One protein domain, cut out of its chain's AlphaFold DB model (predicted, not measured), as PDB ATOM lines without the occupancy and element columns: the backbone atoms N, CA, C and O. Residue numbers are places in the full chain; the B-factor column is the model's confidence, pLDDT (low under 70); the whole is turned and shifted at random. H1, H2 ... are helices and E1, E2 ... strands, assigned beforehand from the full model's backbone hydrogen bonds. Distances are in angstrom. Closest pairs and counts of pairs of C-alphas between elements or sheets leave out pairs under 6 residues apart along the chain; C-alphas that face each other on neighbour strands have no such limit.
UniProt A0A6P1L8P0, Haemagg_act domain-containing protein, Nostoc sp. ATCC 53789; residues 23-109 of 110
ATOM      1  N   VAL A  23      44.908 149.140  63.933       58.75
ATOM      2  CA  VAL A  23      46.231 148.853  63.379       58.75
ATOM      3  C   VAL A  23      46.044 147.896  62.207       58.75
ATOM      4  O   VAL A  23      45.789 146.706  62.397       58.75
ATOM      5  N   VAL A  24      46.186 148.411  60.986       60.34
ATOM      6  CA  VAL A  24      46.185 147.580  59.779       60.34
ATOM      7  C   VAL A  24      47.447 146.721  59.793       60.34
ATOM      8  O   VAL A  24      48.564 147.228  59.682       60.34
ATOM      9  N   LYS A  25      47.283 145.405  59.941       66.19
ATOM     10  CA  LYS A  25      48.389 144.459  59.765       66.19
ATOM     11  C   LYS A  25      48.672 144.315  58.272       66.19
ATOM     12  O   LYS A  25      47.773 143.984  57.503       66.19
ATOM     13  N   ALA A  26      49.914 144.552  57.860       75.00
ATOM     14  CA  ALA A  26      50.346 144.230  56.507       75.00
ATOM     15  C   ALA A  26      50.335 142.703  56.324       75.00
ATOM     16  O   ALA A  26      50.937 141.978  57.116       75.00
ATOM     17  N   GLN A  27      49.600 142.219  55.321       82.56
ATOM     18  CA  GLN A  27      49.435 140.796  55.041       82.56
ATOM     19  C   GLN A  27      49.324 140.521  53.539       82.56
ATOM     20  O   GLN A  27      48.836 141.354  52.771       82.56
ATOM     21  N   ILE A  28      49.764 139.327  53.137       90.00
ATOM     22  CA  ILE A  28      49.626 138.798  51.778       90.00
ATOM     23  C   ILE A  28      48.661 137.616  51.845       90.00
ATOM     24  O   ILE A  28      48.991 136.569  52.403       90.00
ATOM     25  N   ILE A  29      47.468 137.789  51.285       91.50
ATOM     26  CA  ILE A  29      46.401 136.787  51.270       91.50
ATOM     27  C   ILE A  29      46.128 136.414  49.812       91.50
ATOM     28  O   ILE A  29      45.616 137.253  49.070       91.50
ATOM     29  N   PRO A  30      46.477 135.191  49.373       92.44
ATOM     30  CA  PRO A  30      46.056 134.661  48.082       92.44
ATOM     31  C   PRO A  30      44.540 134.588  47.982       92.44
ATOM     32  O   PRO A  30      43.891 134.192  48.949       92.44
ATOM     33  N   ASP A  31      44.004 134.884  46.805       90.88
ATOM     34  CA  ASP A  31      42.627 134.506  46.507       90.88
ATOM     35  C   ASP A  31      42.560 133.058  45.983       90.88
ATOM     36  O   ASP A  31      43.583 132.393  45.767       90.88
ATOM     37  N   SER A  32      41.339 132.559  45.781       91.00
ATOM     38  CA  SER A  32      41.083 131.218  45.245       91.00
ATOM     39  C   SER A  32      40.504 131.218  43.823       91.00
ATOM     40  O   SER A  32      39.755 130.309  43.465       91.00
ATOM     41  N   THR A  33      40.773 132.258  43.029       92.44
ATOM     42  CA  THR A  33      40.126 132.485  41.722       92.44
ATOM     43  C   THR A  33      40.913 131.935  40.533       92.44
ATOM     44  O   THR A  33      40.415 131.941  39.405       92.44
ATOM     45  N   LEU A  34      42.143 131.475  40.759       92.62
ATOM     46  CA  LEU A  34      43.002 130.917  39.726       92.62
ATOM     47  C   LEU A  34      42.887 129.380  39.675       92.62
ATOM     48  O   LEU A  34      42.648 128.744  40.700       92.62
ATOM     49  N   PRO A  35      43.112 128.745  38.504       94.88
ATOM     50  CA  PRO A  35      43.181 127.283  38.400       94.88
ATOM     51  C   PRO A  35      44.213 126.652  39.345       94.88
ATOM     52  O   PRO A  35      43.976 125.597  39.929       94.88
ATOM     53  N   ILE A  36      45.360 127.316  39.498       95.50
ATOM     54  CA  ILE A  36      46.387 127.024  40.496       95.50
ATOM     55  C   ILE A  36      46.626 128.316  41.275       95.50
ATOM     56  O   ILE A  36      47.114 129.305  40.721       95.50
ATOM     57  N   ASN A  37      46.264 128.301  42.554       95.44
ATOM     58  CA  ASN A  37      46.342 129.471  43.426       95.44
ATOM     59  C   ASN A  37      47.769 129.727  43.926       95.44
ATOM     60  O   ASN A  37      48.636 128.846  43.908       95.44
ATOM     61  N   SER A  38      48.009 130.953  44.388       96.56
ATOM     62  CA  SER A  38      49.253 131.309  45.071       96.56
ATOM     63  C   SER A  38      49.297 130.673  46.461       96.56
ATOM     64  O   SER A  38      48.276 130.537  47.131       96.56
ATOM     65  N   ARG A  39      50.495 130.336  46.937       95.94
ATOM     66  CA  ARG A  39      50.731 129.852  48.301       95.94
ATOM     67  C   ARG A  39      51.823 130.676  48.961       95.94
ATOM     68  O   ARG A  39      52.890 130.841  48.379       95.94
ATOM     69  N   ILE A  40      51.573 131.130  50.184       95.31
ATOM     70  CA  ILE A  40      52.537 131.911  50.964       95.31
ATOM     71  C   ILE A  40      53.223 131.009  51.984       95.31
ATOM     72  O   ILE A  40      52.563 130.255  52.698       95.31
ATOM     73  N   ILE A  41      54.548 131.086  52.038       95.44
ATOM     74  CA  ILE A  41      55.379 130.516  53.098       95.44
ATOM     75  C   ILE A  41      56.152 131.677  53.716       95.44
ATOM     76  O   ILE A  41      56.769 132.449  52.988       95.44
ATOM     77  N   ILE A  42      56.095 131.820  55.035       93.56
ATOM     78  CA  ILE A  42      56.823 132.871  55.751       93.56
ATOM     79  C   ILE A  42      58.162 132.293  56.204       93.56
ATOM     80  O   ILE A  42      58.182 131.267  56.885       93.56
ATOM     81  N   ASP A  43      59.252 132.951  55.822       93.44
ATOM     82  CA  ASP A  43      60.621 132.630  56.225       93.44
ATOM     83  C   ASP A  43      61.302 133.904  56.750       93.44
ATOM     84  O   ASP A  43      61.741 134.765  55.986       93.44
ATOM     85  N   GLY A  44      61.296 134.073  58.076       92.69
ATOM     86  CA  GLY A  44      61.722 135.314  58.725       92.69
ATOM     87  C   GLY A  44      60.909 136.521  58.244       92.69
ATOM     88  O   GLY A  44      59.680 136.512  58.299       92.69
ATOM     89  N   ASP A  45      61.608 137.541  57.741       92.88
ATOM     90  CA  ASP A  45      61.016 138.764  57.183       92.88
ATOM     91  C   ASP A  45      60.641 138.634  55.693       92.88
ATOM     92  O   ASP A  45      60.272 139.621  55.049       92.88
ATOM     93  N   ILE A  46      60.739 137.432  55.114       95.06
ATOM     94  CA  ILE A  46      60.446 137.176  53.701       95.06
ATOM     95  C   ILE A  46      59.174 136.339  53.566       95.06
ATOM     96  O   ILE A  46      59.045 135.242  54.106       95.06
ATOM     97  N   SER A  47      58.229 136.836  52.774       95.94
ATOM     98  CA  SER A  47      57.064 136.079  52.318       95.94
ATOM     99  C   SER A  47      57.358 135.437  50.963       95.94
ATOM    100  O   SER A  47      57.392 136.116  49.938       95.94
ATOM    101  N   ILE A  48      57.568 134.122  50.946       96.94
ATOM    102  CA  ILE A  48      57.822 133.331  49.740       96.94
ATOM    103  C   ILE A  48      56.485 132.970  49.085       96.94
ATOM    104  O   ILE A  48      55.689 132.194  49.622       96.94
ATOM    105  N   ILE A  49      56.257 133.515  47.895       97.38
ATOM    106  CA  ILE A  49      55.086 133.299  47.053       97.38
ATOM    107  C   ILE A  49      55.401 132.164  46.076       97.38
ATOM    108  O   ILE A  49      56.234 132.301  45.183       97.38
ATOM    109  N   ASN A  50      54.719 131.037  46.255       96.75
ATOM    110  CA  ASN A  50      54.812 129.838  45.423       96.75
ATOM    111  C   ASN A  50      53.502 129.589  44.662       96.75
ATOM    112  O   ASN A  50      52.479 130.225  44.924       96.75
ATOM    113  N   GLY A  51      53.510 128.590  43.778       95.06
ATOM    114  CA  GLY A  51      52.327 128.184  43.020       95.06
ATOM    115  C   GLY A  51      52.004 129.193  41.923       95.06
ATOM    116  O   GLY A  51      52.908 129.655  41.232       95.06
ATOM    117  N   GLY A  52      50.727 129.537  41.776       95.00
ATOM    118  CA  GLY A  52      50.259 130.398  40.695       95.00
ATOM    119  C   GLY A  52      49.973 129.632  39.405       95.00
ATOM    120  O   GLY A  52      50.391 128.490  39.200       95.00
ATOM    121  N   THR A  53      49.207 130.269  38.524       97.25
ATOM    122  CA  THR A  53      48.768 129.661  37.267       97.25
ATOM    123  C   THR A  53      49.700 130.065  36.147       97.25
ATOM    124  O   THR A  53      49.881 131.248  35.878       97.25
ATOM    125  N   LYS A  54      50.275 129.085  35.460       96.31
ATOM    126  CA  LYS A  54      51.156 129.327  34.321       96.31
ATOM    127  C   LYS A  54      50.376 129.298  33.008       96.31
ATOM    128  O   LYS A  54      49.636 128.351  32.758       96.31
ATOM    129  N   ALA A  55      50.610 130.283  32.145       95.88
ATOM    130  CA  ALA A  55      50.186 130.244  30.748       95.88
ATOM    131  C   ALA A  55      51.325 130.736  29.842       95.88
ATOM    132  O   ALA A  55      51.664 131.922  29.816       95.88
ATOM    133  N   GLY A  56      51.943 129.805  29.110       95.00
ATOM    134  CA  GLY A  56      53.158 130.080  28.341       95.00
ATOM    135  C   GLY A  56      54.324 130.476  29.252       95.00
ATOM    136  O   GLY A  56      54.606 129.787  30.231       95.00
ATOM    137  N   SER A  57      54.978 131.595  28.935       96.62
ATOM    138  CA  SER A  57      56.059 132.192  29.733       96.62
ATOM    139  C   SER A  57      55.563 133.153  30.824       96.62
ATOM    140  O   SER A  57      56.369 133.854  31.436       96.62
ATOM    141  N   ASN A  58      54.252 133.210  31.081       97.19
ATOM    142  CA  ASN A  58      53.663 134.072  32.103       97.19
ATOM    143  C   ASN A  58      53.210 133.246  33.311       97.19
ATOM    144  O   ASN A  58      52.566 132.204  33.151       97.19
ATOM    145  N   LEU A  59      53.502 133.743  34.510       97.75
ATOM    146  CA  LEU A  59      53.021 133.202  35.777       97.75
ATOM    147  C   LEU A  59      52.058 134.199  36.426       97.75
ATOM    148  O   LEU A  59      52.417 135.346  36.685       97.75
ATOM    149  N   PHE A  60      50.830 133.758  36.675       97.56
ATOM    150  CA  PHE A  60      49.764 134.576  37.237       97.56
ATOM    151  C   PHE A  60      49.577 134.275  38.722       97.56
ATOM    152  O   PHE A  60      49.414 133.118  39.115       97.56
ATOM    153  N   HIS A  61      49.530 135.336  39.522       97.31
ATOM    154  CA  HIS A  61      49.163 135.314  40.930       97.31
ATOM    155  C   HIS A  61      47.967 136.232  41.175       97.31
ATOM    156  O   HIS A  61      47.805 137.268  40.527       97.31
ATOM    157  N   SER A  62      47.124 135.849  42.124       95.50
ATOM    158  CA  SER A  62      45.943 136.617  42.495       95.50
ATOM    159  C   SER A  62      45.806 136.642  44.011       95.50
ATOM    160  O   SER A  62      46.061 135.632  44.677       95.50
ATOM    161  N   PHE A  63      45.504 137.817  44.551       94.31
ATOM    162  CA  PHE A  63      45.531 138.092  45.982       94.31
ATOM    163  C   PHE A  63      44.303 138.891  46.390       94.31
ATOM    164  O   PHE A  63      44.022 139.911  45.776       94.31
ATOM    165  N   ASP A  64      43.650 138.513  47.481       91.12
ATOM    166  CA  ASP A  64      42.616 139.352  48.088       91.12
ATOM    167  C   ASP A  64      43.228 140.564  48.796       91.12
ATOM    168  O   ASP A  64      42.666 141.659  48.814       91.12
ATOM    169  N   GLN A  65      44.414 140.375  49.380       89.00
ATOM    170  CA  GLN A  65      45.172 141.432  50.036       89.00
ATOM    171  C   GLN A  65      46.654 141.274  49.736       89.00
ATOM    172  O   GLN A  65      47.195 140.170  49.775       89.00
ATOM    173  N   PHE A  66      47.321 142.391  49.469       91.38
ATOM    174  CA  PHE A  66      48.756 142.409  49.244       91.38
ATOM    175  C   PHE A  66      49.362 143.636  49.922       91.38
ATOM    176  O   PHE A  66      49.253 144.755  49.425       91.38
ATOM    177  N   SER A  67      49.983 143.421  51.078       90.56
ATOM    178  CA  SER A  67      50.693 144.450  51.828       90.56
ATOM    179  C   SER A  67      51.952 143.857  52.454       90.56
ATOM    180  O   SER A  67      51.906 142.780  53.049       90.56
ATOM    181  N   ILE A  68      53.079 144.554  52.297       89.62
ATOM    182  CA  ILE A  68      54.393 144.131  52.795       89.62
ATOM    183  C   ILE A  68      54.763 145.039  53.978       89.62
ATOM    184  O   ILE A  68      54.798 146.259  53.796       89.62
ATOM    185  N   PRO A  69      55.028 144.486  55.178       85.69
ATOM    186  CA  PRO A  69      55.490 145.276  56.314       85.69
ATOM    187  C   PRO A  69      56.809 145.999  56.017       85.69
ATOM    188  O   PRO A  69      57.656 145.509  55.268       85.69
ATOM    189  N   THR A  70      57.024 147.149  56.654       87.00
ATOM    190  CA  THR A  70      58.316 147.843  56.594       87.00
ATOM    191  C   THR A  70      59.430 146.932  57.111       87.00
ATOM    192  O   THR A  70      59.324 146.397  58.209       87.00
ATOM    193  N   GLY A  71      60.507 146.789  56.336       88.25
ATOM    194  CA  GLY A  71      61.630 145.905  56.675       88.25
ATOM    195  C   GLY A  71      61.453 144.453  56.223       88.25
ATOM    196  O   GLY A  71      62.385 143.671  56.364       88.25
ATOM    197  N   SER A  72      60.307 144.105  55.633       91.81
ATOM    198  CA  SER A  72      60.034 142.784  55.063       91.81
ATOM    199  C   SER A  72      60.072 142.798  53.532       91.81
ATOM    200  O   SER A  72      60.063 143.856  52.898       91.81
ATOM    201  N   ALA A  73      60.093 141.613  52.921       93.44
ATOM    202  CA  ALA A  73      60.078 141.447  51.470       93.44
ATOM    203  C   ALA A  73      59.111 140.344  51.022       93.44
ATOM    204  O   ALA A  73      58.812 139.411  51.764       93.44
ATOM    205  N   ALA A  74      58.653 140.427  49.774       95.50
ATOM    206  CA  ALA A  74      57.945 139.344  49.103       95.50
ATOM    207  C   ALA A  74      58.835 138.770  47.998       95.50
ATOM    208  O   ALA A  74      59.366 139.517  47.177       95.50
ATOM    209  N   TYR A  75      58.992 137.450  47.975       96.19
ATOM    210  CA  TYR A  75      59.799 136.746  46.986       96.19
ATOM    211  C   TYR A  75      58.918 135.815  46.162       96.19
ATOM    212  O   TYR A  75      58.319 134.888  46.700       96.19
ATOM    213  N   PHE A  76      58.846 136.047  44.853       96.50
ATOM    214  CA  PHE A  76      58.140 135.162  43.934       96.50
ATOM    215  C   PHE A  76      59.077 134.043  43.486       96.50
ATOM    216  O   PHE A  76      60.066 134.292  42.801       96.50
ATOM    217  N   ASN A  77      58.763 132.811  43.874       95.62
ATOM    218  CA  ASN A  77      59.527 131.638  43.480       95.62
ATOM    219  C   ASN A  77      59.009 131.107  42.134       95.62
ATOM    220  O   ASN A  77      58.002 130.394  42.086       95.62
ATOM    221  N   ASN A  78      59.683 131.472  41.042       93.94
ATOM    222  CA  ASN A  78      59.331 131.059  39.685       93.94
ATOM    223  C   ASN A  78      60.369 130.111  39.061       93.94
ATOM    224  O   ASN A  78      61.550 130.127  39.399       93.94
ATOM    225  N   GLY A  79      59.924 129.306  38.093       90.12
ATOM    226  CA  GLY A  79      60.812 128.506  37.246       90.12
ATOM    227  C   GLY A  79      61.580 129.363  36.233       90.12
ATOM    228  O   GLY A  79      61.139 130.458  35.877       90.12
ATOM    229  N   GLY A  80      62.715 128.854  35.742       92.31
ATOM    230  CA  GLY A  80      63.595 129.569  34.804       92.31
ATOM    231  C   GLY A  80      63.009 129.814  33.406       92.31
ATOM    232  O   GLY A  80      63.595 130.540  32.614       92.31
ATOM    233  N   ASP A  81      61.857 129.225  33.094       94.69
ATOM    234  CA  ASP A  81      61.124 129.405  31.842       94.69
ATOM    235  C   ASP A  81      60.008 130.468  31.922       94.69
ATOM    236  O   ASP A  81      59.333 130.746  30.926       94.69
ATOM    237  N   ILE A  82      59.823 131.088  33.093       97.25
ATOM    238  CA  ILE A  82      58.925 132.230  33.292       97.25
ATOM    239  C   ILE A  82      59.652 133.529  32.930       97.25
ATOM    240  O   ILE A  82      60.702 133.840  33.483       97.25
ATOM    241  N   GLN A  83      59.062 134.305  32.021       96.31
ATOM    242  CA  GLN A  83      59.548 135.625  31.611       96.31
ATOM    243  C   GLN A  83      58.819 136.754  32.341       96.31
ATOM    244  O   GLN A  83      59.433 137.771  32.646       96.31
ATOM    245  N   ASN A  84      57.524 136.576  32.635       97.00
ATOM    246  CA  ASN A  84      56.723 137.593  33.314       97.00
ATOM    247  C   ASN A  84      55.953 137.002  34.489       97.00
ATOM    248  O   ASN A  84      55.378 135.915  34.395       97.00
ATOM    249  N   ILE A  85      55.871 137.779  35.563       96.81
ATOM    250  CA  ILE A  85      55.009 137.508  36.709       96.81
ATOM    251  C   ILE A  85      53.938 138.592  36.739       96.81
ATOM    252  O   ILE A  85      54.245 139.779  36.838       96.81
ATOM    253  N   VAL A  86      52.675 138.185  36.645       96.56
ATOM    254  CA  VAL A  86      51.526 139.090  36.655       96.56
ATOM    255  C   VAL A  86      50.743 138.843  37.931       96.56
ATOM    256  O   VAL A  86      50.206 137.759  38.141       96.56
ATOM    257  N   SER A  87      50.680 139.859  38.783       94.62
ATOM    258  CA  SER A  87      49.918 139.814  40.029       94.62
ATOM    259  C   SER A  87      48.723 140.748  39.939       94.62
ATOM    260  O   SER A  87      48.866 141.887  39.493       94.62
ATOM    261  N   ARG A  88      47.553 140.291  40.386       93.88
ATOM    262  CA  ARG A  88      46.385 141.154  40.597       93.88
ATOM    263  C   ARG A  88      45.957 141.121  42.057       93.88
ATOM    264  O   ARG A  88      46.116 140.099  42.721       93.88
ATOM    265  N   VAL A  89      45.394 142.233  42.523       91.12
ATOM    266  CA  VAL A  89      44.767 142.321  43.844       91.12
ATOM    267  C   VAL A  89      43.258 142.447  43.653       91.12
ATOM    268  O   VAL A  89      42.781 143.456  43.132       91.12
ATOM    269  N   THR A  90      42.510 141.411  44.023       83.56
ATOM    270  CA  THR A  90      41.049 141.399  44.076       83.56
ATOM    271  C   THR A  90      40.619 142.057  45.373       83.56
ATOM    272  O   THR A  90      40.503 141.437  46.420       83.56
ATOM    273  N   VAL A  91      40.407 143.366  45.323       66.94
ATOM    274  CA  VAL A  91      39.925 144.100  46.488       66.94
ATOM    275  C   VAL A  91      38.530 143.581  46.868       66.94
ATOM    276  O   VAL A  91      37.543 143.910  46.216       66.94
ATOM    277  N   SER A  92      38.436 142.807  47.951       60.88
ATOM    278  CA  SER A  92      37.166 142.431  48.596       60.88
ATOM    279  C   SER A  92      36.623 143.584  49.462       60.88
ATOM    280  O   SER A  92      36.231 143.416  50.617       60.88
ATOM    281  N   LEU A  93      36.627 144.812  48.933       57.38
ATOM    282  CA  LEU A  93      36.032 145.971  49.606       57.38
ATOM    283  C   LEU A  93      34.530 145.997  49.327       57.38
ATOM    284  O   LEU A  93      34.032 146.881  48.635       57.38
ATOM    285  N   PHE A  94      33.807 145.008  49.845       52.88
ATOM    286  CA  PHE A  94      32.346 145.067  49.846       52.88
ATOM    287  C   PHE A  94      31.722 144.956  51.240       52.88
ATOM    288  O   PHE A  94      30.637 145.486  51.443       52.88
ATOM    289  N   LEU A  95      32.397 144.372  52.234       48.22
ATOM    290  CA  LEU A  95      31.735 144.047  53.508       48.22
ATOM    291  C   LEU A  95      32.138 144.895  54.714       48.22
ATOM    292  O   LEU A  95      31.335 145.019  55.631       48.22
ATOM    293  N   THR A  96      33.285 145.582  54.703       54.88
ATOM    294  CA  THR A  96      33.660 146.400  55.869       54.88
ATOM    295  C   THR A  96      32.668 147.537  56.111       54.88
ATOM    296  O   THR A  96      32.295 147.772  57.250       54.88
ATOM    297  N   LEU A  97      32.139 148.184  55.067       56.59
ATOM    298  CA  LEU A  97      31.115 149.231  55.221       56.59
ATOM    299  C   LEU A  97      29.720 148.699  55.594       56.59
ATOM    300  O   LEU A  97      28.946 149.438  56.199       56.59
ATOM    301  N   MET A  98      29.390 147.446  55.261       59.06
ATOM    302  CA  MET A  98      28.086 146.856  55.602       59.06
ATOM    303  C   MET A  98      28.024 146.456  57.079       59.06
ATOM    304  O   MET A  98      27.006 146.703  57.723       59.06
ATOM    305  N   ASP A  99      29.133 145.968  57.639       59.28
ATOM    306  CA  ASP A  99      29.235 145.687  59.076       59.28
ATOM    307  C   ASP A  99      29.139 146.982  59.909       59.28
ATOM    308  O   ASP A  99      28.459 147.019  60.936       59.28
ATOM    309  N   TYR A 100      29.736 148.086  59.435       59.94
ATOM    310  CA  TYR A 100      29.573 149.403  60.065       59.94
ATOM    311  C   TYR A 100      28.141 149.945  59.946       59.94
ATOM    312  O   TYR A 100      27.654 150.556  60.894       59.94
ATOM    313  N   PHE A 101      27.450 149.734  58.822       57.00
ATOM    314  CA  PHE A 101      26.082 150.228  58.639       57.00
ATOM    315  C   PHE A 101      25.090 149.537  59.581       57.00
ATOM    316  O   PHE A 101      24.315 150.224  60.241       57.00
ATOM    317  N   GLU A 102      25.161 148.211  59.724       61.00
ATOM    318  CA  GLU A 102      24.325 147.465  60.678       61.00
ATOM    319  C   GLU A 102      24.582 147.908  62.130       61.00
ATOM    320  O   GLU A 102      23.643 148.101  62.906       61.00
ATOM    321  N   LEU A 103      25.843 148.182  62.487       57.53
ATOM    322  CA  LEU A 103      26.198 148.724  63.804       57.53
ATOM    323  C   LEU A 103      25.720 150.174  64.007       57.53
ATOM    324  O   LEU A 103      25.290 150.529  65.106       57.53
ATOM    325  N   MET A 104      25.744 151.019  62.970       63.72
ATOM    326  CA  MET A 104      25.233 152.395  63.052       63.72
ATOM    327  C   MET A 104      23.703 152.445  63.122       63.72
ATOM    328  O   MET A 104      23.155 153.298  63.819       63.72
ATOM    329  N   VAL A 105      23.006 151.520  62.457       55.84
ATOM    330  CA  VAL A 105      21.543 151.405  62.534       55.84
ATOM    331  C   VAL A 105      21.114 150.942  63.930       55.84
ATOM    332  O   VAL A 105      20.181 151.511  64.489       55.84
ATOM    333  N   GLN A 106      21.830 150.002  64.557       58.62
ATOM    334  CA  GLN A 106      21.533 149.554  65.927       58.62
ATOM    335  C   GLN A 106      21.724 150.647  66.996       58.62
ATOM    336  O   GLN A 106      21.048 150.616  68.024       58.62
ATOM    337  N   LEU A 107      22.593 151.636  66.758       46.66
ATOM    338  CA  LEU A 107      22.871 152.718  67.712       46.66
ATOM    339  C   LEU A 107      21.830 153.857  67.682       46.66
ATOM    340  O   LEU A 107      21.735 154.613  68.642       46.66
ATOM    341  N   ILE A 108      21.037 153.986  66.611       50.31
ATOM    342  CA  ILE A 108      20.041 155.068  66.441       50.31
ATOM    343  C   ILE A 108      18.656 154.685  67.015       50.31
ATOM    344  O   ILE A 108      17.785 155.540  67.158       50.31
ATOM    345  N   PHE A 109      18.451 153.423  67.413       53.84
ATOM    346  CA  PHE A 109      17.182 152.922  67.968       53.84
ATOM    347  C   PHE A 109      17.114 152.845  69.512       53.84
ATOM    348  O   PHE A 109      16.298 152.085  70.035       53.84
TER     349      PHE A 109
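Overview. This is residues 23 to 109 of the 110 residues of the protein "Haemagg_act domain-containing protein" of Nostoc sp. ATCC 53789 (UniProt A0A6P1L8P0). Two small sheets, the branched sheet of E1, E4, E5 and E7 and the sheet of E2, E3 and E6, stand partly face to face with their strands crossed, and the chain passes back and forth between them. From this body residues 94 to 109, of which 96 to 108 belong to the helix H1, stick out as a free arm that makes up much of the length. The printed part has 87 residues, with seven named strands followed by one named helix, E1 E2 E3 E4 E5 E6 E7 H1, and its class is mixed, helices and strands. The smaller sheet has the order E2 E3 E6 and is mixed; in the branched one E5 has E1 and E4 as antiparallel and E7 as parallel neighbours. The whole is loose, with a radius of gyration of the C-alphas of 17.0 A and spans of 62 by 30 by 15 A.

Along the chain. E1, residues 28 to 30, begins at C-alpha 28 at (49.626, 138.798, 51.778) and is 6.6 A long. E2, residues 38 to 43, is 16.0 A long, and E3, residues 46 to 51, is 16.2 A. E4 is residues 53 to 55, 6.7 A. E5, residues 58 to 66, is 19.7 A long and begins at C-alpha 58 at (53.663, 134.072, 32.103). E6 is residues 73 to 76, 10.0 A, and E7 is residues 84 to 89, 16.6 A. H1, residues 96 to 108, is 19.3 A long and ends at C-alpha 108 at (20.041, 155.068, 66.441).

Arrangement. E5 bends by 84 degrees at residue 63, and its pairing is staggered. E1 and E4 lie on one side of it, E7 on the other side. N 29 and O 65 of E1 and E5 are 2.8 A apart, within hydrogen-bond range. E4 and E5 form a hairpin, with N 53 and O 60 at 2.9 A. E7 is parallel to E5 at 24 degrees, with N 61 and O 86 at 2.9 A. In the other sheet E2 and E3 form a hairpin, with N 41 and O 48 at 2.9 A, and E6 is parallel to E3 at 20 degrees, with N 47 and O 73 at 2.8 A. The two sheets form a sandwich, two sheets face to face, with best planes 41 degrees apart; the closest C-alphas of E2 and E5 are those of Ser 38 and His 61, 5.8 A. H1 is not on either sheet, and 8 of its 9 O i to N i+4 pairs are within hydrogen-bond range.

Size, cuts and confidence. The C-alphas of Gly 80 and Phe 109, the two farthest apart, are 61.6 A from each other. Without the free stretch the body spans 40 by 28 by 15 A. The printed part has no cut, and no link is long. Mean pLDDT of the printed part is 84.4; residues 23 to 25 and 91 to 109 are under 70.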